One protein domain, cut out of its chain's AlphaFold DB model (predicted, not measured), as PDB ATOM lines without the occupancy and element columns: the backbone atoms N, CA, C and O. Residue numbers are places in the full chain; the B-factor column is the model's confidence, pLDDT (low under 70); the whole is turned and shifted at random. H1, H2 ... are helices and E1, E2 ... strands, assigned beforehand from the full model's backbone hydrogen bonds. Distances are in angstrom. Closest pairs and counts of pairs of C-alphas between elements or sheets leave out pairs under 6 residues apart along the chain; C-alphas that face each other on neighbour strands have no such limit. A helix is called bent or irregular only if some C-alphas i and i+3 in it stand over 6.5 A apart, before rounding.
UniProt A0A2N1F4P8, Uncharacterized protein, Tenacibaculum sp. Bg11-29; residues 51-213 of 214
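What this domain is: This is residues 51 to 213 of the 214 residues of an uncharacterized protein of Tenacibaculum sp. Bg11-29 (UniProt A0A2N1F4P8). What shape do the atoms make? Two small rolled lobes of strands stand end to end, and the long strands E4 and E8 run side by side through both; E1, E2 and E3 complete one lobe, E5, E6 and E7 the other. Each lobe is a nearly closed barrel, with E3 coming back towards E8 and E7 towards E4; H1 and H2 lie on the second lobe, H3 at the far end of the first. What is it made of? The printed part has 163 residues, is mostly strand, and runs E1 to E7, H1, H2, E8, H3, its one antiparallel sheet ordered E3 - E2 - E1 - E4 - E8 - E5 - E6 - E7. It is only just loose, close to compact, with a radius of gyration of the C-alphas of 18.7 A and spans of 59 by 31 by 25 A.

How they stand to each other: How does the sheet begin? E1, residues 51 to 65, E2, residues 70 to 79, and E3, residues 84 to 88, form a meander of two hairpins, each strand the antiparallel neighbour of the one before; N 63 and O 72 are 2.9 A apart, N 87 and O 75 also 2.9 A, within hydrogen-bond range. E4, residues 100 to 117, makes this a Greek key, the fourth strand pairing with the first: N 53 and O 103 are 3.0 A apart. How does it go on? E4 is staggered, and its residues 105 to 117 pair with E8, residues 191 to 203, with N 108 and O 200 2.9 A apart. E5, residues 139 to 149, pairs with E8, N 141 and O 193 being 3.0 A apart, and forms a second meander with E6, residues 158 to 164, and E7, residues 169 to 174; N 146 and O 161 are 2.8 A apart, N 162 and O 170 2.9 A. Does the sheet turn back? It is a folded sheet, bent back on itself: E3 and E2 face E4, E8, E5, E6 and E7, with E1 as hinge; the closest C-alphas of E3 and E8 are Phe 87 and Leu 203, 6.7 A, and of E4 and E7 Leu 113 and Leu 173, 4.8 A. Where are the helices? H1, residues 177 to 181, and H2, residues 183 to 188, are on the sheet at heights of 7.2 A and 7.0 A, and the closest C-alphas of E5 and H2 are Leu 145 and Ala 187, 4.4 A. H3, residues 206 to 211, only grazes the sheet with its residues 206 to 209. Each O i to N i+4 pair is within hydrogen-bond range in H1 and H3, 1 of 2 in H2.

Where its parts are: Where does E1 begin? Its C-alpha 51 is at (185.794, 116.152, 173.696), and it bends by 104 degrees at residue 54. Which strands are longest? E4 spans 41.1 A and E8 38.4 A.

The domain as a whole: Which links are long? Those from E3 to E4 and from E4 to E5. Where is confidence low? Residues 153 to 157 are under 70, and the printed part has no cut.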
ATOM      1  N   ILE A  51     185.585 117.366 174.475       91.25
ATOM      2  CA  ILE A  51     185.794 116.152 173.696       91.25
ATOM      3  C   ILE A  51     186.640 116.528 172.484       91.25
ATOM      4  O   ILE A  51     186.281 117.437 171.742       91.25
ATOM      5  N   SER A  52     187.752 115.823 172.282       93.56
ATOM      6  CA  SER A  52     188.582 115.934 171.081       93.56
ATOM      7  C   SER A  52     188.406 114.681 170.230       93.56
ATOM      8  O   SER A  52     188.513 113.566 170.747       93.56
ATOM      9  N   THR A  53     188.107 114.845 168.945       94.81
ATOM     10  CA  THR A  53     187.935 113.725 168.012       94.81
ATOM     11  C   THR A  53     188.295 114.132 166.592       94.81
ATOM     12  O   THR A  53     188.156 115.294 166.212       94.81
ATOM     13  N   LYS A  54     188.713 113.153 165.788       95.56
ATOM     14  CA  LYS A  54     188.754 113.305 164.334       95.56
ATOM     15  C   LYS A  54     187.350 113.154 163.756       95.56
ATOM     16  O   LYS A  54     186.567 112.333 164.252       95.56
ATOM     17  N   VAL A  55     187.051 113.949 162.740       96.50
ATOM     18  CA  VAL A  55     185.792 113.926 161.995       96.50
ATOM     19  C   VAL A  55     186.052 114.145 160.517       96.50
ATOM     20  O   VAL A  55     186.985 114.862 160.168       96.50
ATOM     21  N   THR A  56     185.185 113.596 159.678       97.88
ATOM     22  CA  THR A  56     185.118 113.938 158.256       97.88
ATOM     23  C   THR A  56     184.069 115.026 158.068       97.88
ATOM     24  O   THR A  56     182.933 114.862 158.521       97.88
ATOM     25  N   ILE A  57     184.408 116.130 157.403       97.12
ATOM     26  CA  ILE A  57     183.414 117.163 157.078       97.12
ATOM     27  C   ILE A  57     182.589 116.698 155.881       97.12
ATOM     28  O   ILE A  57     183.127 116.441 154.807       97.12
ATOM     29  N   LEU A  58     181.275 116.587 156.068       97.12
ATOM     30  CA  LEU A  58     180.349 116.118 155.039       97.12
ATOM     31  C   LEU A  58     179.841 117.264 154.166       97.12
ATOM     32  O   LEU A  58     179.749 117.116 152.951       97.12
ATOM     33  N   SER A  59     179.509 118.399 154.779       97.25
ATOM     34  CA  SER A  59     178.989 119.570 154.074       97.25
ATOM     35  C   SER A  59     179.188 120.846 154.882       97.25
ATOM     36  O   SER A  59     179.230 120.807 156.112       97.25
ATOM     37  N   VAL A  60     179.254 121.973 154.177       97.19
ATOM     38  CA  VAL A  60     179.160 123.333 154.719       97.19
ATOM     39  C   VAL A  60     178.218 124.095 153.792       97.19
ATOM     40  O   VAL A  60     178.509 124.201 152.602       97.19
ATOM     41  N   ARG A  61     177.050 124.510 154.285       96.50
ATOM     42  CA  ARG A  61     176.018 125.194 153.483       96.50
ATOM     43  C   ARG A  61     175.044 125.953 154.375       96.50
ATOM     44  O   ARG A  61     174.972 125.673 155.566       96.50
ATOM     45  N   GLU A  62     174.304 126.899 153.809       95.56
ATOM     46  CA  GLU A  62     173.212 127.566 154.523       95.56
ATOM     47  C   GLU A  62     172.078 126.582 154.838       95.56
ATOM     48  O   GLU A  62     171.663 125.804 153.979       95.56
ATOM     49  N   GLU A  63     171.604 126.611 156.082       92.19
ATOM     50  CA  GLU A  63     170.514 125.783 156.596       92.19
ATOM     51  C   GLU A  63     169.562 126.651 157.425       92.19
ATOM     52  O   GLU A  63     169.994 127.523 158.188       92.19
ATOM     53  N   LEU A  64     168.258 126.404 157.285       88.56
ATOM     54  CA  LEU A  64     167.240 126.999 158.146       88.56
ATOM     55  C   LEU A  64     167.214 126.242 159.478       88.56
ATOM     56  O   LEU A  64     166.938 125.041 159.510       88.56
ATOM     57  N   ILE A  65     167.486 126.937 160.581       84.31
ATOM     58  CA  ILE A  65     167.570 126.334 161.912       84.31
ATOM     59  C   ILE A  65     166.229 126.458 162.632       84.31
ATOM     60  O   ILE A  65     165.890 127.493 163.209       84.31
ATOM     61  N   MET A  66     165.480 125.360 162.637       78.88
ATOM     62  CA  MET A  66     164.231 125.229 163.387       78.88
ATOM     63  C   MET A  66     164.512 124.852 164.853       78.88
ATOM     64  O   MET A  66     165.429 124.071 165.111       78.88
ATOM     65  N   PRO A  67     163.727 125.341 165.832       70.25
ATOM     66  CA  PRO A  67     162.543 126.202 165.699       70.25
ATOM     67  C   PRO A  67     162.863 127.704 165.805       70.25
ATOM     68  O   PRO A  67     161.979 128.509 166.060       70.25
ATOM     69  N   SER A  68     164.137 128.087 165.730       72.44
ATOM     70  CA  SER A  68     164.542 129.484 165.931       72.44
ATOM     71  C   SER A  68     164.360 130.345 164.672       72.44
ATOM     72  O   SER A  68     164.679 131.529 164.709       72.44
ATOM     73  N   ASP A  69     163.889 129.746 163.574       77.50
ATOM     74  CA  ASP A  69     163.560 130.371 162.291       77.50
ATOM     75  C   ASP A  69     164.635 131.338 161.769       77.50
ATOM     76  O   ASP A  69     164.332 132.403 161.229       77.50
ATOM     77  N   TYR A  70     165.913 130.966 161.910       83.25
ATOM     78  CA  TYR A  70     167.033 131.740 161.371       83.25
ATOM     79  C   TYR A  70     167.859 130.927 160.381       83.25
ATOM     80  O   TYR A  70     168.040 129.718 160.523       83.25
ATOM     81  N   LEU A  71     168.363 131.620 159.363       90.56
ATOM     82  CA  LEU A  71     169.224 131.062 158.331       90.56
ATOM     83  C   LEU A  71     170.686 131.322 158.707       90.56
ATOM     84  O   LEU A  71     171.059 132.463 158.979       90.56
ATOM     85  N   THR A  72     171.514 130.279 158.735       93.75
ATOM     86  CA  THR A  72     172.971 130.418 158.907       93.75
ATOM     87  C   THR A  72     173.721 129.298 158.190       93.75
ATOM     88  O   THR A  72     173.143 128.275 157.826       93.75
ATOM     89  N   THR A  73     175.031 129.455 158.002       94.56
ATOM     90  CA  THR A  73     175.894 128.396 157.475       94.56
ATOM     91  C   THR A  73     176.127 127.311 158.523       94.56
ATOM     92  O   THR A  73     176.703 127.563 159.582       94.56
ATOM     93  N   ALA A  74     175.761 126.075 158.200       95.75
ATOM     94  CA  ALA A  74     175.972 124.906 159.033       95.75
ATOM     95  C   ALA A  74     177.040 123.979 158.435       95.75
ATOM     96  O   ALA A  74     176.985 123.594 157.264       95.75
ATOM     97  N   MET A  75     178.001 123.572 159.265       96.44
ATOM     98  CA  MET A  75     178.962 122.512 158.969       96.44
ATOM     99  C   MET A  75     178.474 121.200 159.572       96.44
ATOM    100  O   MET A  75     178.430 121.051 160.793       96.44
ATOM    101  N   THR A  76     178.173 120.228 158.716       96.19
ATOM    102  CA  THR A  76     177.841 118.864 159.134       96.19
ATOM    103  C   THR A  76     179.086 117.998 159.073       96.19
ATOM    104  O   THR A  76     179.773 117.943 158.051       96.19
ATOM    105  N   VAL A  77     179.374 117.290 160.160       96.19
ATOM    106  CA  VAL A  77     180.533 116.406 160.267       96.19
ATOM    107  C   VAL A  77     180.130 115.019 160.725       96.19
ATOM    108  O   VAL A  77     179.133 114.830 161.421       96.19
ATOM    109  N   LYS A  78     180.959 114.046 160.371       95.56
ATOM    110  CA  LYS A  78     180.809 112.650 160.747       95.56
ATOM    111  C   LYS A  78     181.943 112.230 161.662       95.56
ATOM    112  O   LYS A  78     183.111 112.363 161.303       95.56
ATOM    113  N   THR A  79     181.621 111.704 162.836       91.31
ATOM    114  CA  THR A  79     182.629 111.169 163.757       91.31
ATOM    115  C   THR A  79     183.127 109.799 163.297       91.31
ATOM    116  O   THR A  79     182.476 109.106 162.514       91.31
ATOM    117  N   ILE A  80     184.260 109.352 163.847       87.19
ATOM    118  CA  ILE A  80     184.776 107.984 163.635       87.19
ATOM    119  C   ILE A  80     183.792 106.886 164.071       87.19
ATOM    120  O   ILE A  80     183.893 105.749 163.623       87.19
ATOM    121  N   LYS A  81     182.842 107.220 164.952       82.44
ATOM    122  CA  LYS A  81     181.774 106.322 165.408       82.44
ATOM    123  C   LYS A  81     180.533 106.390 164.525       82.44
ATOM    124  O   LYS A  81     179.548 105.730 164.821       82.44
ATOM    125  N   ASN A  82     180.601 107.154 163.436       83.75
ATOM    126  CA  ASN A  82     179.501 107.395 162.518       83.75
ATOM    127  C   ASN A  82     178.359 108.245 163.119       83.75
ATOM    128  O   ASN A  82     177.269 108.292 162.553       83.75
ATOM    129  N   ASP A  83     178.612 108.967 164.211       84.25
ATOM    130  CA  ASP A  83     177.674 109.982 164.699       84.25
ATOM    131  C   ASP A  83     177.735 111.208 163.778       84.25
ATOM    132  O   ASP A  83     178.801 111.529 163.239       84.25
ATOM    133  N   THR A  84     176.614 111.908 163.612       90.44
ATOM    134  CA  THR A  84     176.565 113.164 162.850       90.44
ATOM    135  C   THR A  84     176.444 114.337 163.814       90.44
ATOM    136  O   THR A  84     175.580 114.330 164.684       90.44
ATOM    137  N   LEU A  85     177.318 115.333 163.677       93.44
ATOM    138  CA  LEU A  85     177.283 116.570 164.461       93.44
ATOM    139  C   LEU A  85     177.157 117.759 163.513       93.44
ATOM    140  O   LEU A  85     177.747 117.748 162.432       93.44
ATOM    141  N   VAL A  86     176.430 118.788 163.935       94.12
ATOM    142  CA  VAL A  86     176.246 120.016 163.158       94.12
ATOM    143  C   VAL A  86     176.718 121.207 163.981       94.12
ATOM    144  O   VAL A  86     176.349 121.348 165.144       94.12
ATOM    145  N   PHE A  87     177.549 122.049 163.373       94.88
ATOM    146  CA  PHE A  87     178.072 123.280 163.962       94.88
ATOM    147  C   PHE A  87     177.641 124.477 163.121       94.88
ATOM    148  O   PHE A  87     177.659 124.401 161.895       94.88
ATOM    149  N   LEU A  88     177.266 125.572 163.771       93.69
ATOM    150  CA  LEU A  88     176.675 126.745 163.129       93.69
ATOM    151  C   LEU A  88     177.683 127.872 162.899       93.69
ATOM    152  O   LEU A  88     178.776 127.870 163.468       93.69
ATOM    153  N   ASP A  89     177.284 128.838 162.074       93.44
ATOM    154  CA  ASP A  89     178.058 130.017 161.680       93.44
ATOM    155  C   ASP A  89     179.406 129.665 161.037       93.44
ATOM    156  O   ASP A  89     180.412 130.338 161.262       93.44
ATOM    157  N   MET A  90     179.446 128.593 160.244       95.31
ATOM    158  CA  MET A  90     180.681 127.998 159.709       95.31
ATOM    159  C   MET A  90     181.038 128.476 158.293       95.31
ATOM    160  O   MET A  90     181.665 127.747 157.527       95.31
ATOM    161  N   ASN A  91     180.646 129.700 157.937       94.06
ATOM    162  CA  ASN A  91     180.996 130.319 156.659       94.06
ATOM    163  C   ASN A  91     182.522 130.334 156.437       94.06
ATOM    164  O   ASN A  91     183.274 130.719 157.337       94.06
ATOM    165  N   GLY A  92     182.976 129.929 155.248       93.69
ATOM    166  CA  GLY A  92     184.396 129.885 154.875       93.69
ATOM    167  C   GLY A  92     185.075 128.524 155.084       93.69
ATOM    168  O   GLY A  92     186.225 128.337 154.680       93.69
ATOM    169  N   PHE A  93     184.382 127.555 155.691       96.31
ATOM    170  CA  PHE A  93     184.911 126.212 155.954       96.31
ATOM    171  C   PHE A  93     184.673 125.223 154.798       96.31
ATOM    172  O   PHE A  93     185.020 124.046 154.908       96.31
ATOM    173  N   GLU A  94     184.128 125.670 153.663       96.50
ATOM    174  CA  GLU A  94     183.778 124.832 152.504       96.50
ATOM    175  C   GLU A  94     185.004 124.088 151.951       96.50
ATOM    176  O   GLU A  94     184.904 122.946 151.503       96.50
ATOM    177  N   LYS A  95     186.197 124.689 152.069       95.06
ATOM    178  CA  LYS A  95     187.481 124.084 151.670       95.06
ATOM    179  C   LYS A  95     187.829 122.801 152.432       95.06
ATOM    180  O   LYS A  95     188.766 122.094 152.036       95.06
ATOM    181  N   PHE A  96     187.152 122.523 153.542       95.88
ATOM    182  CA  PHE A  96     187.364 121.312 154.320       95.88
ATOM    183  C   PHE A  96     186.378 120.186 154.002       95.88
ATOM    184  O   PHE A  96     186.561 119.087 154.519       95.88
ATOM    185  N   VAL A  97     185.378 120.402 153.142       97.12
ATOM    186  CA  VAL A  97     184.446 119.340 152.735       97.12
ATOM    187  C   VAL A  97     185.213 118.138 152.170       97.12
ATOM    188  O   VAL A  97     186.111 118.280 151.340       97.12
ATOM    189  N   GLY A  98     184.880 116.945 152.666       96.38
ATOM    190  CA  GLY A  98     185.538 115.680 152.335       96.38
ATOM    191  C   GLY A  98     186.856 115.418 153.071       96.38
ATOM    192  O   GLY A  98     187.429 114.345 152.896       96.38
ATOM    193  N   LYS A  99     187.348 116.355 153.892       95.62
ATOM    194  CA  LYS A  99     188.597 116.194 154.649       95.62
ATOM    195  C   LYS A  99     188.343 115.719 156.072       95.62
ATOM    196  O   LYS A  99     187.330 116.056 156.692       95.62
ATOM    197  N   ASP A 100     189.333 115.005 156.596       96.00
ATOM    198  CA  ASP A 100     189.403 114.646 158.004       96.00
ATOM    199  C   ASP A 100     190.118 115.740 158.799       96.00
ATOM    200  O   ASP A 100     191.279 116.058 158.538       96.00
ATOM    201  N   ILE A 101     189.439 116.290 159.803       95.12
ATOM    202  CA  ILE A 101     189.988 117.307 160.704       95.12
ATOM    203  C   ILE A 101     189.818 116.894 162.164       95.12
ATOM    204  O   ILE A 101     188.940 116.104 162.517       95.12
ATOM    205  N   SER A 102     190.658 117.443 163.039       95.38
ATOM    206  CA  SER A 102     190.471 117.305 164.485       95.38
ATOM    207  C   SER A 102     189.598 118.444 164.999       95.38
ATOM    208  O   SER A 102     189.962 119.612 164.870       95.38
ATOM    209  N   ILE A 103     188.475 118.110 165.628       95.75
ATOM    210  CA  ILE A 103     187.617 119.083 166.307       95.75
ATOM    211  C   ILE A 103     187.682 118.890 167.816       95.75
ATOM    212  O   ILE A 103     187.849 117.775 168.319       95.75
ATOM    213  N   LYS A 104     187.492 119.990 168.541       95.69
ATOM    214  CA  LYS A 104     187.252 120.007 169.979       95.69
ATOM    215  C   LYS A 104     185.872 120.600 170.208       95.69
ATOM    216  O   LYS A 104     185.608 121.702 169.740       95.69
ATOM    217  N   TYR A 105     185.003 119.908 170.934       93.31
ATOM    218  CA  TYR A 105     183.663 120.406 171.241       93.31
ATOM    219  C   TYR A 105     183.262 120.110 172.687       93.31
ATOM    220  O   TYR A 105     183.804 119.207 173.327       93.31
ATOM    221  N   LYS A 106     182.312 120.880 173.213       93.12
ATOM    222  CA  LYS A 106     181.609 120.585 174.469       93.12
ATOM    223  C   LYS A 106     180.160 120.240 174.169       93.12
ATOM    224  O   LYS A 106     179.622 120.649 173.147       93.12
ATOM    225  N   LEU A 107     179.536 119.492 175.070       90.00
ATOM    226  CA  LEU A 107     178.117 119.174 174.983       90.00
ATOM    227  C   LEU A 107     177.339 120.022 175.973       90.00
ATOM    228  O   LEU A 107     177.462 119.842 177.188       90.00
ATOM    229  N   LYS A 108     176.511 120.919 175.449       89.81
ATOM    230  CA  LYS A 108     175.536 121.657 176.242       89.81
ATOM    231  C   LYS A 108     174.280 120.806 176.390       89.81
ATOM    232  O   LYS A 108     173.801 120.214 175.425       89.81
ATOM    233  N   LEU A 109     173.779 120.707 177.620       88.88
ATOM    234  CA  LEU A 109     172.557 119.962 177.910       88.88
ATOM    235  C   LEU A 109     171.363 120.700 177.299       88.88
ATOM    236  O   LEU A 109     171.239 121.910 177.489       88.88
ATOM    237  N   GLY A 110     170.523 119.965 176.581       87.31
ATOM    238  CA  GLY A 110     169.256 120.448 176.058       87.31
ATOM    239  C   GLY A 110     168.063 119.960 176.874       87.31
ATOM    240  O   GLY A 110     168.168 119.626 178.060       87.31
ATOM    241  N   GLU A 111     166.921 119.916 176.202       87.12
ATOM    242  CA  GLU A 111     165.638 119.503 176.755       87.12
ATOM    243  C   GLU A 111     165.533 117.983 176.946       87.12
ATOM    244  O   GLU A 111     166.290 117.178 176.394       87.12
ATOM    245  N   LYS A 112     164.555 117.566 177.754       91.62
ATOM    246  CA  LYS A 112     164.195 116.152 177.908       91.62
ATOM    247  C   LYS A 112     162.939 115.855 177.118       91.62
ATOM    248  O   LYS A 112     161.948 116.564 177.273       91.62
ATOM    249  N   LEU A 113     162.962 114.774 176.348       91.00
ATOM    250  CA  LEU A 113     161.835 114.365 175.520       91.00
ATOM    251  C   LEU A 113     161.191 113.089 176.065       91.00
ATOM    252  O   LEU A 113     161.904 112.178 176.494       91.00
ATOM    253  N   LEU A 114     159.862 113.018 176.021       92.31
ATOM    254  CA  LEU A 114     159.111 111.765 176.109       92.31
ATOM    255  C   LEU A 114     158.953 111.193 174.703       92.31
ATOM    256  O   LEU A 114     158.479 111.895 173.811       92.31
ATOM    257  N   VAL A 115     159.323 109.927 174.520       91.50
ATOM    258  CA  VAL A 115     159.274 109.266 173.203       91.50
ATOM    259  C   VAL A 115     158.191 108.192 173.111       91.50
ATOM    260  O   VAL A 115     157.687 107.927 172.026       91.50
ATOM    261  N   CYS A 116     157.780 107.605 174.241       90.81
ATOM    262  CA  CYS A 116     156.698 106.619 174.280       90.81
ATOM    263  C   CYS A 116     156.004 106.553 175.646       90.81
ATOM    264  O   CYS A 116     156.586 106.913 176.677       90.81
ATOM    265  N   PHE A 117     154.765 106.056 175.636       90.50
ATOM    266  CA  PHE A 117     153.916 105.849 176.806       90.50
ATOM    267  C   PHE A 117     153.688 104.366 177.073       90.50
ATOM    268  O   PHE A 117     153.457 103.583 176.156       90.50
ATOM    269  N   ASN A 118     153.740 103.997 178.354       90.19
ATOM    270  CA  ASN A 118     153.536 102.636 178.846       90.19
ATOM    271  C   ASN A 118     154.368 101.584 178.083       90.19
ATOM    272  O   ASN A 118     153.902 100.491 177.770       90.19
ATOM    273  N   CYS A 119     155.610 101.947 177.776       89.62
ATOM    274  CA  CYS A 119     156.543 101.178 176.965       89.62
ATOM    275  C   CYS A 119     157.711 100.685 177.828       89.62
ATOM    276  O   CYS A 119     158.163 101.376 178.742       89.62
ATOM    277  N   ASN A 120     158.226  99.494 177.517       90.31
ATOM    278  CA  ASN A 120     159.419  98.925 178.164       90.31
ATOM    279  C   ASN A 120     160.646  98.894 177.241       90.31
ATOM    280  O   ASN A 120     161.750  98.586 177.686       90.31
ATOM    281  N   SER A 121     160.453  99.203 175.961       91.00
ATOM    282  CA  SER A 121     161.481  99.240 174.927       91.00
ATOM    283  C   SER A 121     161.091 100.255 173.858       91.00
ATOM    284  O   SER A 121     159.903 100.492 173.643       91.00
ATOM    285  N   PHE A 122     162.082 100.822 173.176       90.12
ATOM    286  CA  PHE A 122     161.891 101.774 172.087       90.12
ATOM    287  C   PHE A 122     163.007 101.554 171.067       90.12
ATOM    288  O   PHE A 122     164.184 101.650 171.415       90.12
ATOM    289  N   SER A 123     162.636 101.193 169.842       87.06
ATOM    290  CA  SER A 123     163.573 100.866 168.757       87.06
ATOM    291  C   SER A 123     163.523 101.854 167.598       87.06
ATOM    292  O   SER A 123     164.328 101.759 166.675       87.06
ATOM    293  N   GLU A 124     162.557 102.768 167.616       87.69
ATOM    294  CA  GLU A 124     162.392 103.774 166.578       87.69
ATOM    295  C   GLU A 124     163.466 104.856 166.687       87.69
ATOM    296  O   GLU A 124     164.075 105.074 167.739       87.69
ATOM    297  N   LYS A 125     163.716 105.545 165.573       82.38
ATOM    298  CA  LYS A 125     164.621 106.690 165.575       82.38
ATOM    299  C   LYS A 125     163.910 107.873 166.223       82.38
ATOM    300  O   LYS A 125     162.814 108.235 165.809       82.38
ATOM    301  N   VAL A 126     164.560 108.512 167.191       83.75
ATOM    302  CA  VAL A 126     164.055 109.771 167.742       83.75
ATOM    303  C   VAL A 126     164.244 110.869 166.700       83.75
ATOM    304  O   VAL A 126     165.368 111.162 166.291       83.75
ATOM    305  N   ALA A 127     163.141 111.449 166.240       77.19
ATOM    306  CA  ALA A 127     163.176 112.606 165.361       77.19
ATOM    307  C   ALA A 127     163.478 113.863 166.187       77.19
ATOM    308  O   ALA A 127     162.740 114.181 167.118       77.19
ATOM    309  N   ASN A 128     164.544 114.576 165.828       77.19
ATOM    310  CA  ASN A 128     164.843 115.900 166.363       77.19
ATOM    311  C   ASN A 128     164.425 116.951 165.336       77.19
ATOM    312  O   ASN A 128     164.713 116.794 164.151       77.19
ATOM    313  N   TYR A 129     163.766 118.017 165.790       74.31
ATOM    314  CA  TYR A 129     163.430 119.157 164.928       74.31
ATOM    315  C   TYR A 129     164.634 120.048 164.651       74.31
ATOM    316  O   TYR A 129     164.784 120.566 163.550       74.31
ATOM    317  N   ASP A 130     165.493 120.201 165.654       82.62
ATOM    318  CA  ASP A 130     166.707 120.989 165.546       82.62
ATOM    319  C   ASP A 130     167.851 120.095 165.058       82.62
ATOM    320  O   ASP A 130     168.302 119.190 165.770       82.62
ATOM    321  N   ILE A 131     168.321 120.359 163.840       82.88
ATOM    322  CA  ILE A 131     169.399 119.609 163.180       82.88
ATOM    323  C   ILE A 131     170.731 119.681 163.936       82.88
ATOM    324  O   ILE A 131     171.613 118.857 163.708       82.88
ATOM    325  N   THR A 132     170.884 120.653 164.840       86.62
ATOM    326  CA  THR A 132     172.070 120.790 165.690       86.62
ATOM    327  C   THR A 132     172.055 119.850 166.881       86.62
ATOM    328  O   THR A 132     173.086 119.647 167.523       86.62
ATOM    329  N   THR A 133     170.909 119.237 167.171       87.31
ATOM    330  CA  THR A 133     170.752 118.370 168.332       87.31
ATOM    331  C   THR A 133     170.909 116.901 167.997       87.31
ATOM    332  O   THR A 133     170.449 116.398 166.972       87.31
ATOM    333  N   PHE A 134     171.481 116.175 168.948       86.62
ATOM    334  CA  PHE A 134     171.408 114.720 168.985       86.62
ATOM    335  C   PHE A 134     170.886 114.258 170.347       86.62
ATOM    336  O   PHE A 134     170.890 115.005 171.332       86.62
ATOM    337  N   THR A 135     170.406 113.021 170.409       86.88
ATOM    338  CA  THR A 135     169.706 112.475 171.578       86.88
ATOM    339  C   THR A 135     170.527 111.437 172.318       86.88
ATOM    340  O   THR A 135     171.292 110.677 171.729       86.88
ATOM    341  N   SER A 136     170.324 111.361 173.633       88.19
ATOM    342  CA  SER A 136     170.790 110.237 174.435       88.19
ATOM    343  C   SER A 136     170.122 108.923 174.025       88.19
ATOM    344  O   SER A 136     169.058 108.911 173.411       88.19
ATOM    345  N   GLU A 137     170.669 107.814 174.518       88.00
ATOM    346  CA  GLU A 137     169.963 106.541 174.595       88.00
ATOM    347  C   GLU A 137     168.650 106.730 175.359       88.00
ATOM    348  O   GLU A 137     168.575 107.526 176.311       88.00
ATOM    349  N   VAL A 138     167.635 105.968 174.957       92.44
ATOM    350  CA  VAL A 138     166.346 105.945 175.641       92.44
ATOM    351  C   VAL A 138     166.522 105.319 177.016       92.44
ATOM    352  O   VAL A 138     167.055 104.221 177.167       92.44
ATOM    353  N   LYS A 139     166.054 106.026 178.040       94.12
ATOM    354  CA  LYS A 139     165.943 105.516 179.406       94.12
ATOM    355  C   LYS A 139     164.477 105.330 179.738       94.12
ATOM    356  O   LYS A 139     163.649 106.117 179.307       94.12
ATOM    357  N   PHE A 140     164.169 104.336 180.557       94.88
ATOM    358  CA  PHE A 140     162.802 104.090 180.997       94.88
ATOM    359  C   PHE A 140     162.616 104.571 182.428       94.88
ATOM    360  O   PHE A 140     163.461 104.312 183.291       94.88
ATOM    361  N   LYS A 141     161.547 105.329 182.670       95.00
ATOM    362  CA  LYS A 141     161.194 105.814 184.004       95.00
ATOM    363  C   LYS A 141     159.700 105.742 184.242       95.00
ATOM    364  O   LYS A 141     158.907 106.123 183.385       95.00
ATOM    365  N   LYS A 142     159.337 105.364 185.468       95.81
ATOM    366  CA  LYS A 142     157.967 105.485 185.953       95.81
ATOM    367  C   LYS A 142     157.633 106.938 186.269       95.81
ATOM    368  O   LYS A 142     158.283 107.569 187.104       95.81
ATOM    369  N   LEU A 143     156.625 107.464 185.583       96.75
ATOM    370  CA  LEU A 143     156.164 108.844 185.704       96.75
ATOM    371  C   LEU A 143     154.633 108.883 185.745       96.75
ATOM    372  O   LEU A 143     153.975 107.959 185.276       96.75
ATOM    373  N   ARG A 144     154.053 109.957 186.273       96.25
ATOM    374  CA  ARG A 144     152.612 110.239 186.178       96.25
ATOM    375  C   ARG A 144     152.406 111.669 185.716       96.25
ATOM    376  O   ARG A 144     153.042 112.571 186.264       96.25
ATOM    377  N   LEU A 145     151.518 111.895 184.754       95.81
ATOM    378  CA  LEU A 145     151.226 113.245 184.288       95.81
ATOM    379  C   LEU A 145     150.604 114.071 185.415       95.81
ATOM    380  O   LEU A 145     149.654 113.654 186.071       95.81
ATOM    381  N   LYS A 146     151.178 115.249 185.649       95.25
ATOM    382  CA  LYS A 146     150.631 116.271 186.543       95.25
ATOM    383  C   LYS A 146     149.857 117.313 185.752       95.25
ATOM    384  O   LYS A 146     148.787 117.733 186.170       95.25
ATOM    385  N   LYS A 147     150.444 117.777 184.649       93.00
ATOM    386  CA  LYS A 147     149.868 118.818 183.802       93.00
ATOM    387  C   LYS A 147     150.369 118.648 182.377       93.00
ATOM    388  O   LYS A 147     151.576 118.557 182.164       93.00
ATOM    389  N   TYR A 148     149.442 118.650 181.436       90.12
ATOM    390  CA  TYR A 148     149.723 118.793 180.016       90.12
ATOM    391  C   TYR A 148     149.498 120.252 179.616       90.12
ATOM    392  O   TYR A 148     148.545 120.885 180.076       90.12
ATOM    393  N   ILE A 149     150.416 120.799 178.830       89.12
ATOM    394  CA  ILE A 149     150.336 122.146 178.274       89.12
ATOM    395  C   ILE A 149     150.553 121.988 176.774       89.12
ATOM    396  O   ILE A 149     151.680 121.746 176.342       89.12
ATOM    397  N   GLN A 150     149.466 122.088 176.017       83.75
ATOM    398  CA  GLN A 150     149.535 122.151 174.564       83.75
ATOM    399  C   GLN A 150     150.182 123.475 174.161       83.75
ATOM    400  O   GLN A 150     149.868 124.520 174.741       83.75
ATOM    401  N   ASP A 151     151.096 123.422 173.202       80.06
ATOM    402  CA  ASP A 151     151.594 124.635 172.565       80.06
ATOM    403  C   ASP A 151     150.517 125.173 171.611       80.06
ATOM    404  O   ASP A 151     149.866 124.409 170.902       80.06
ATOM    405  N   ALA A 152     150.283 126.484 171.632       71.81
ATOM    406  CA  ALA A 152     149.186 127.103 170.889       71.81
ATOM    407  C   ALA A 152     149.415 127.145 169.368       71.81
ATOM    408  O   ALA A 152     148.474 127.407 168.622       71.81
ATOM    409  N   TYR A 153     150.651 126.925 168.920       69.12
ATOM    410  CA  TYR A 153     151.060 127.085 167.528       69.12
ATOM    411  C   TYR A 153     151.633 125.797 166.932       69.12
ATOM    412  O   TYR A 153     151.605 125.625 165.715       69.12
ATOM    413  N   ILE A 154     152.152 124.894 167.769       64.31
ATOM    414  CA  ILE A 154     152.837 123.680 167.329       64.31
ATOM    415  C   ILE A 154     152.362 122.482 168.166       64.31
ATOM    416  O   ILE A 154     152.905 122.210 169.232       64.31
ATOM    417  N   ASP A 155     151.401 121.696 167.671       53.81
ATOM    418  CA  ASP A 155     150.821 120.557 168.423       53.81
ATOM    419  C   ASP A 155     151.878 119.555 168.953       53.81
ATOM    420  O   ASP A 155     151.782 119.031 170.067       53.81
ATOM    421  N   ILE A 156     152.956 119.372 168.188       57.50
ATOM    422  CA  ILE A 156     154.141 118.536 168.467       57.50
ATOM    423  C   ILE A 156     155.185 119.181 169.405       57.50
ATOM    424  O   ILE A 156     156.247 118.602 169.618       57.50
ATOM    425  N   ALA A 157     154.940 120.378 169.941       68.00
ATOM    426  CA  ALA A 157     155.813 121.059 170.911       68.00
ATOM    427  C   ALA A 157     155.233 121.027 172.336       68.00
ATOM    428  O   ALA A 157     155.599 121.818 173.209       68.00
ATOM    429  N   SER A 158     154.317 120.096 172.587       81.50
ATOM    430  CA  SER A 158     153.586 120.035 173.842       81.50
ATOM    431  C   SER A 158     154.489 119.733 175.042       81.50
ATOM    432  O   SER A 158     155.411 118.913 174.992       81.50
ATOM    433  N   THR A 159     154.188 120.389 176.165       89.75
ATOM    434  CA  THR A 159     154.916 120.229 177.425       89.75
ATOM    435  C   THR A 159     154.154 119.323 178.387       89.75
ATOM    436  O   THR A 159     153.018 119.592 178.784       89.75
ATOM    437  N   PHE A 160     154.834 118.284 178.859       92.62
ATOM    438  CA  PHE A 160     154.358 117.322 179.842       92.62
ATOM    439  C   PHE A 160     155.078 117.553 181.169       92.62
ATOM    440  O   PHE A 160     156.269 117.274 181.336       92.62
ATOM    441  N   VAL A 161     154.350 118.073 182.150       94.94
ATOM    442  CA  VAL A 161     154.824 118.196 183.526       94.94
ATOM    443  C   VAL A 161     154.508 116.890 184.242       94.94
ATOM    444  O   VAL A 161     153.342 116.579 184.480       94.94
ATOM    445  N   MET A 162     155.538 116.126 184.598       96.06
ATOM    446  CA  MET A 162     155.404 114.773 185.134       96.06
ATOM    447  C   MET A 162     155.883 114.699 186.582       96.06
ATOM    448  O   MET A 162     156.916 115.266 186.938       96.06
ATOM    449  N   ASN A 163     155.167 113.946 187.408       97.50
ATOM    450  CA  ASN A 163     155.634 113.524 188.721       97.50
ATOM    451  C   ASN A 163     156.476 112.255 188.589       97.50
ATOM    452  O   ASN A 163     156.104 111.328 187.868       97.50
ATOM    453  N   THR A 164     157.585 112.202 189.312       94.62
ATOM    454  CA  THR A 164     158.402 111.001 189.508       94.62
ATOM    455  C   THR A 164     157.948 110.252 190.765       94.62
ATOM    456  O   THR A 164     157.319 110.834 191.647       94.62
ATOM    457  N   GLU A 165     158.280 108.961 190.880       91.62
ATOM    458  CA  GLU A 165     157.896 108.143 192.051       91.62
ATOM    459  C   GLU A 165     158.464 108.680 193.377       91.62
ATOM    460  O   GLU A 165     157.855 108.515 194.427       91.62
ATOM    461  N   ASN A 166     159.594 109.391 193.334       91.94
ATOM    462  CA  ASN A 166     160.192 110.042 194.504       91.94
ATOM    463  C   ASN A 166     159.567 111.414 194.846       91.94
ATOM    464  O   ASN A 166     160.155 112.178 195.607       91.94
ATOM    465  N   GLY A 167     158.430 111.772 194.242       88.44
ATOM    466  CA  GLY A 167     157.689 113.003 194.544       88.44
ATOM    467  C   GLY A 167     158.226 114.281 193.892       88.44
ATOM    468  O   GLY A 167     157.656 115.349 194.095       88.44
ATOM    469  N   SER A 168     159.291 114.205 193.087       94.44
ATOM    470  CA  SER A 168     159.770 115.358 192.313       94.44
ATOM    471  C   SER A 168     158.889 115.621 191.084       94.44
ATOM    472  O   SER A 168     158.175 114.745 190.596       94.44
ATOM    473  N   THR A 169     158.961 116.838 190.544       94.44
ATOM    474  CA  THR A 169     158.308 117.199 189.281       94.44
ATOM    475  C   THR A 169     159.364 117.535 188.231       94.44
ATOM    476  O   THR A 169     160.287 118.302 188.497       94.44
ATOM    477  N   VAL A 170     159.226 116.975 187.029       94.31
ATOM    478  CA  VAL A 170     160.134 117.200 185.897       94.31
ATOM    479  C   VAL A 170     159.313 117.550 184.660       94.31
ATOM    480  O   VAL A 170     158.258 116.963 184.426       94.31
ATOM    481  N   LYS A 171     159.792 118.520 183.879       93.56
ATOM    482  CA  LYS A 171     159.201 118.883 182.590       93.56
ATOM    483  C   LYS A 171     159.842 118.068 181.474       93.56
ATOM    484  O   LYS A 171     161.054 117.851 181.488       93.56
ATOM    485  N   PHE A 172     159.013 117.651 180.534       92.62
ATOM    486  CA  PHE A 172     159.419 116.997 179.303       92.62
ATOM    487  C   PHE A 172     158.685 117.644 178.139       92.62
ATOM    488  O   PHE A 172     157.525 118.025 178.286       92.62
ATOM    489  N   LEU A 173     159.342 117.735 176.993       89.44
ATOM    490  CA  LEU A 173     158.672 118.001 175.727       89.44
ATOM    491  C   LEU A 173     158.314 116.668 175.069       89.44
ATOM    492  O   LEU A 173     158.884 115.625 175.402       89.44
ATOM    493  N   SER A 174     157.376 116.668 174.137       86.62
ATOM    494  CA  SER A 174     157.222 115.537 173.230       86.62
ATOM    495  C   SER A 174     156.713 115.984 171.883       86.62
ATOM    496  O   SER A 174     155.835 116.836 171.802       86.62
ATOM    497  N   ASN A 175     157.243 115.324 170.862       73.31
ATOM    498  CA  ASN A 175     156.805 115.404 169.484       73.31
ATOM    499  C   ASN A 175     155.956 114.211 169.041       73.31
ATOM    500  O   ASN A 175     155.643 114.090 167.860       73.31
ATOM    501  N   ASN A 176     155.598 113.327 169.973       78.38
ATOM    502  CA  ASN A 176     154.745 112.188 169.700       78.38
ATOM    503  C   ASN A 176     153.272 112.581 169.906       78.38
ATOM    504  O   ASN A 176     152.814 112.749 171.039       78.38
ATOM    505  N   ASN A 177     152.534 112.695 168.798       71.06
ATOM    506  CA  ASN A 177     151.116 113.067 168.786       71.06
ATOM    507  C   ASN A 177     150.227 112.101 169.581       71.06
ATOM    508  O   ASN A 177     149.221 112.526 170.146       71.06
ATOM    509  N   GLU A 178     150.603 110.825 169.685       75.88
ATOM    510  CA  GLU A 178     149.831 109.829 170.438       75.88
ATOM    511  C   GLU A 178     149.830 110.140 171.944       75.88
ATOM    512  O   GLU A 178     148.838 109.917 172.642       75.88
ATOM    513  N   LEU A 179     150.911 110.747 172.453       78.50
ATOM    514  CA  LEU A 179     151.002 111.143 173.862       78.50
ATOM    515  C   LEU A 179     150.052 112.289 174.211       78.50
ATOM    516  O   LEU A 179     149.557 112.355 175.336       78.50
ATOM    517  N   ALA A 180     149.787 113.189 173.264       73.44
ATOM    518  CA  ALA A 180     148.839 114.279 173.471       73.44
ATOM    519  C   ALA A 180     147.408 113.740 173.644       73.44
ATOM    520  O   ALA A 180     146.701 114.144 174.574       73.44
ATOM    521  N   SER A 181     147.008 112.771 172.811       76.62
ATOM    522  CA  SER A 181     145.681 112.143 172.887       76.62
ATOM    523  C   SER A 181     145.449 111.337 174.169       76.62
ATOM    524  O   SER A 181     144.316 111.251 174.638       76.62
ATOM    525  N   ASP A 182     146.508 110.810 174.788       82.62
ATOM    526  CA  ASP A 182     146.417 109.942 175.968       82.62
ATOM    527  C   ASP A 182     146.507 110.681 177.316       82.62
ATOM    528  O   ASP A 182     146.552 110.049 178.378       82.62
ATOM    529  N   SER A 183     146.501 112.018 177.320       81.62
ATOM    530  CA  SER A 183     146.746 112.835 178.521       81.62
ATOM    531  C   SER A 183     145.865 112.474 179.734       81.62
ATOM    532  O   SER A 183     146.365 112.421 180.861       81.62
ATOM    533  N   ILE A 184     144.584 112.138 179.533       84.94
ATOM    534  CA  ILE A 184     143.675 111.703 180.614       84.94
ATOM    535  C   ILE A 184     144.196 110.425 181.282       84.94
ATOM    536  O   ILE A 184     144.307 110.348 182.507       84.94
ATOM    537  N   LYS A 185     144.561 109.425 180.474       89.81
ATOM    538  CA  LYS A 185     145.093 108.150 180.960       89.81
ATOM    539  C   LYS A 185     146.453 108.352 181.617       89.81
ATOM    540  O   LYS A 185     146.709 107.808 182.682       89.81
ATOM    541  N   MET A 186     147.309 109.194 181.049       91.50
ATOM    542  CA  MET A 186     148.622 109.501 181.623       91.50
ATOM    543  C   MET A 186     148.541 110.125 183.027       91.50
ATOM    544  O   MET A 186     149.489 109.993 183.811       91.50
ATOM    545  N   ALA A 187     147.436 110.802 183.359       92.69
ATOM    546  CA  ALA A 187     147.214 111.420 184.666       92.69
ATOM    547  C   ALA A 187     146.696 110.442 185.739       92.69
ATOM    548  O   ALA A 187     146.845 110.717 186.932       92.69
ATOM    549  N   SER A 188     146.126 109.290 185.356       92.50
ATOM    550  CA  SER A 188     145.459 108.382 186.303       92.50
ATOM    551  C   SER A 188     146.426 107.613 187.206       92.50
ATOM    552  O   SER A 188     146.114 107.326 188.359       92.50
ATOM    553  N   SER A 189     147.611 107.264 186.705       94.19
ATOM    554  CA  SER A 189     148.552 106.384 187.406       94.19
ATOM    555  C   SER A 189     149.988 106.574 186.932       94.19
ATOM    556  O   SER A 189     150.257 107.273 185.957       94.19
ATOM    557  N   PHE A 190     150.931 105.959 187.647       95.69
ATOM    558  CA  PHE A 190     152.312 105.883 187.188       95.69
ATOM    559  C   PHE A 190     152.443 104.847 186.069       95.69
ATOM    560  O   PHE A 190     152.040 103.698 186.238       95.69
ATOM    561  N   PHE A 191     153.043 105.250 184.952       95.38
ATOM    562  CA  PHE A 191     153.346 104.388 183.808       95.38
ATOM    563  C   PHE A 191     154.825 104.459 183.463       95.38
ATOM    564  O   PHE A 191     155.504 105.406 183.858       95.38
ATOM    565  N   ASN A 192     155.325 103.466 182.731       95.25
ATOM    566  CA  ASN A 192     156.703 103.469 182.255       95.25
ATOM    567  C   ASN A 192     156.820 104.280 180.958       95.25
ATOM    568  O   ASN A 192     156.111 104.004 179.993       95.25
ATOM    569  N   TYR A 193     157.700 105.276 180.938       94.81
ATOM    570  CA  TYR A 193     157.916 106.149 179.786       94.81
ATOM    571  C   TYR A 193     159.342 106.031 179.283       94.81
ATOM    572  O   TYR A 193     160.285 106.036 180.080       94.81
ATOM    573  N   GLY A 194     159.489 106.014 177.961       94.69
ATOM    574  CA  GLY A 194     160.769 106.238 177.306       94.69
ATOM    575  C   GLY A 194     161.116 107.722 177.351       94.69
ATOM    576  O   GLY A 194     160.320 108.563 176.928       94.69
ATOM    577  N   ILE A 195     162.303 108.041 177.859       94.00
ATOM    578  CA  ILE A 195     162.841 109.397 177.934       94.00
ATOM    579  C   ILE A 195     164.194 109.481 177.238       94.00
ATOM    580  O   ILE A 195     165.041 108.601 177.399       94.00
ATOM    581  N   VAL A 196     164.438 110.588 176.547       92.69
ATOM    582  CA  VAL A 196     165.771 110.959 176.053       92.69
ATOM    583  C   VAL A 196     166.137 112.362 176.508       92.69
ATOM    584  O   VAL A 196     165.286 113.153 176.908       92.69
ATOM    585  N   THR A 197     167.430 112.663 176.511       91.00
ATOM    586  CA  THR A 197     167.963 114.014 176.728       91.00
ATOM    587  C   THR A 197     168.630 114.473 175.443       91.00
ATOM    588  O   THR A 197     169.412 113.709 174.877       91.00
ATOM    589  N   THR A 198     168.325 115.682 174.982       89.19
ATOM    590  CA  THR A 198     169.001 116.273 173.825       89.19
ATOM    591  C   THR A 198     170.292 116.964 174.250       89.19
ATOM    592  O   THR A 198     170.460 117.377 175.404       89.19
ATOM    593  N   TYR A 199     171.232 117.072 173.316       89.81
ATOM    594  CA  TYR A 199     172.496 117.771 173.506       89.81
ATOM    595  C   TYR A 199     172.836 118.607 172.282       89.81
ATOM    596  O   TYR A 199     172.593 118.185 171.152       89.81
ATOM    597  N   TYR A 200     173.467 119.750 172.538       90.44
ATOM    598  CA  TYR A 200     173.980 120.662 171.524       90.44
ATOM    599  C   TYR A 200     175.513 120.614 171.533       90.44
ATOM    600  O   TYR A 200     176.117 120.861 172.589       90.44
ATOM    601  N   PRO A 201     176.168 120.278 170.411       92.44
ATOM    602  CA  PRO A 201     177.613 120.342 170.302       92.44
ATOM    603  C   PRO A 201     178.062 121.793 170.080       92.44
ATOM    604  O   PRO A 201     177.653 122.461 169.140       92.44
ATOM    605  N   GLU A 202     178.951 122.279 170.940       92.44
ATOM    606  CA  GLU A 202     179.531 123.618 170.843       92.44
ATOM    607  C   GLU A 202     181.011 123.509 170.473       92.44
ATOM    608  O   GLU A 202     181.822 123.006 171.263       92.44
ATOM    609  N   LEU A 203     181.371 123.978 169.277       94.81
ATOM    610  CA  LEU A 203     182.747 123.955 168.783       94.81
ATOM    611  C   LEU A 203     183.641 124.854 169.647       94.81
ATOM    612  O   LEU A 203     183.347 126.024 169.860       94.81
ATOM    613  N   GLN A 204     184.754 124.312 170.132       96.00
ATOM    614  CA  GLN A 204     185.670 125.014 171.037       96.00
ATOM    615  C   GLN A 204     186.952 125.478 170.341       96.00
ATOM    616  O   GLN A 204     187.600 126.402 170.819       96.00
ATOM    617  N   ASN A 205     187.341 124.849 169.228       94.88
ATOM    618  CA  ASN A 205     188.588 125.155 168.521       94.88
ATOM    619  C   ASN A 205     188.377 125.860 167.176       94.88
ATOM    620  O   ASN A 205     189.167 125.674 166.257       94.88
ATOM    621  N   ARG A 206     187.332 126.688 167.059       95.19
ATOM    622  CA  ARG A 206     187.019 127.413 165.818       95.19
ATOM    623  C   ARG A 206     188.225 128.181 165.264       95.19
ATOM    624  O   ARG A 206     188.574 127.980 164.109       95.19
ATOM    625  N   LYS A 207     188.900 128.979 166.099       94.31
ATOM    626  CA  LYS A 207     190.076 129.771 165.693       94.31
ATOM    627  C   LYS A 207     191.218 128.909 165.143       94.31
ATOM    628  O   LYS A 207     191.791 129.249 164.120       94.31
ATOM    629  N   GLU A 208     191.503 127.773 165.789       94.81
ATOM    630  CA  GLU A 208     192.533 126.827 165.324       94.81
ATOM    631  C   GLU A 208     192.193 126.300 163.920       94.81
ATOM    632  O   GLU A 208     193.072 126.127 163.087       94.81
ATOM    633  N   LEU A 209     190.911 126.052 163.639       94.56
ATOM    634  CA  LEU A 209     190.479 125.601 162.318       94.56
ATOM    635  C   LEU A 209     190.497 126.726 161.275       94.56
ATOM    636  O   LEU A 209     190.818 126.468 160.120       94.56
ATOM    637  N   GLU A 210     190.188 127.964 161.666       94.75
ATOM    638  CA  GLU A 210     190.288 129.137 160.785       94.75
ATOM    639  C   GLU A 210     191.735 129.397 160.345       94.75
ATOM    640  O   GLU A 210     191.977 129.810 159.213       94.75
ATOM    641  N   GLU A 211     192.719 129.110 161.199       93.88
ATOM    642  CA  GLU A 211     194.139 129.200 160.842       93.88
ATOM    643  C   GLU A 211     194.542 128.203 159.751       93.88
ATOM    644  O   GLU A 211     195.399 128.523 158.934       93.88
ATOM    645  N   LEU A 212     193.882 127.042 159.676       90.88
ATOM    646  CA  LEU A 212     194.120 126.034 158.637       90.88
ATOM    647  C   LEU A 212     193.524 126.416 157.266       90.88
ATOM    648  O   LEU A 212     193.727 125.687 156.293       90.88
ATOM    649  N   LEU A 213     192.744 127.503 157.182       88.94
ATOM    650  CA  LEU A 213     192.167 128.013 155.928       88.94
ATOM    651  C   LEU A 213     193.073 129.018 155.200       88.94
ATOM    652  O   LEU A 213     192.794 129.326 154.031       88.94
TER     653      LEU A 213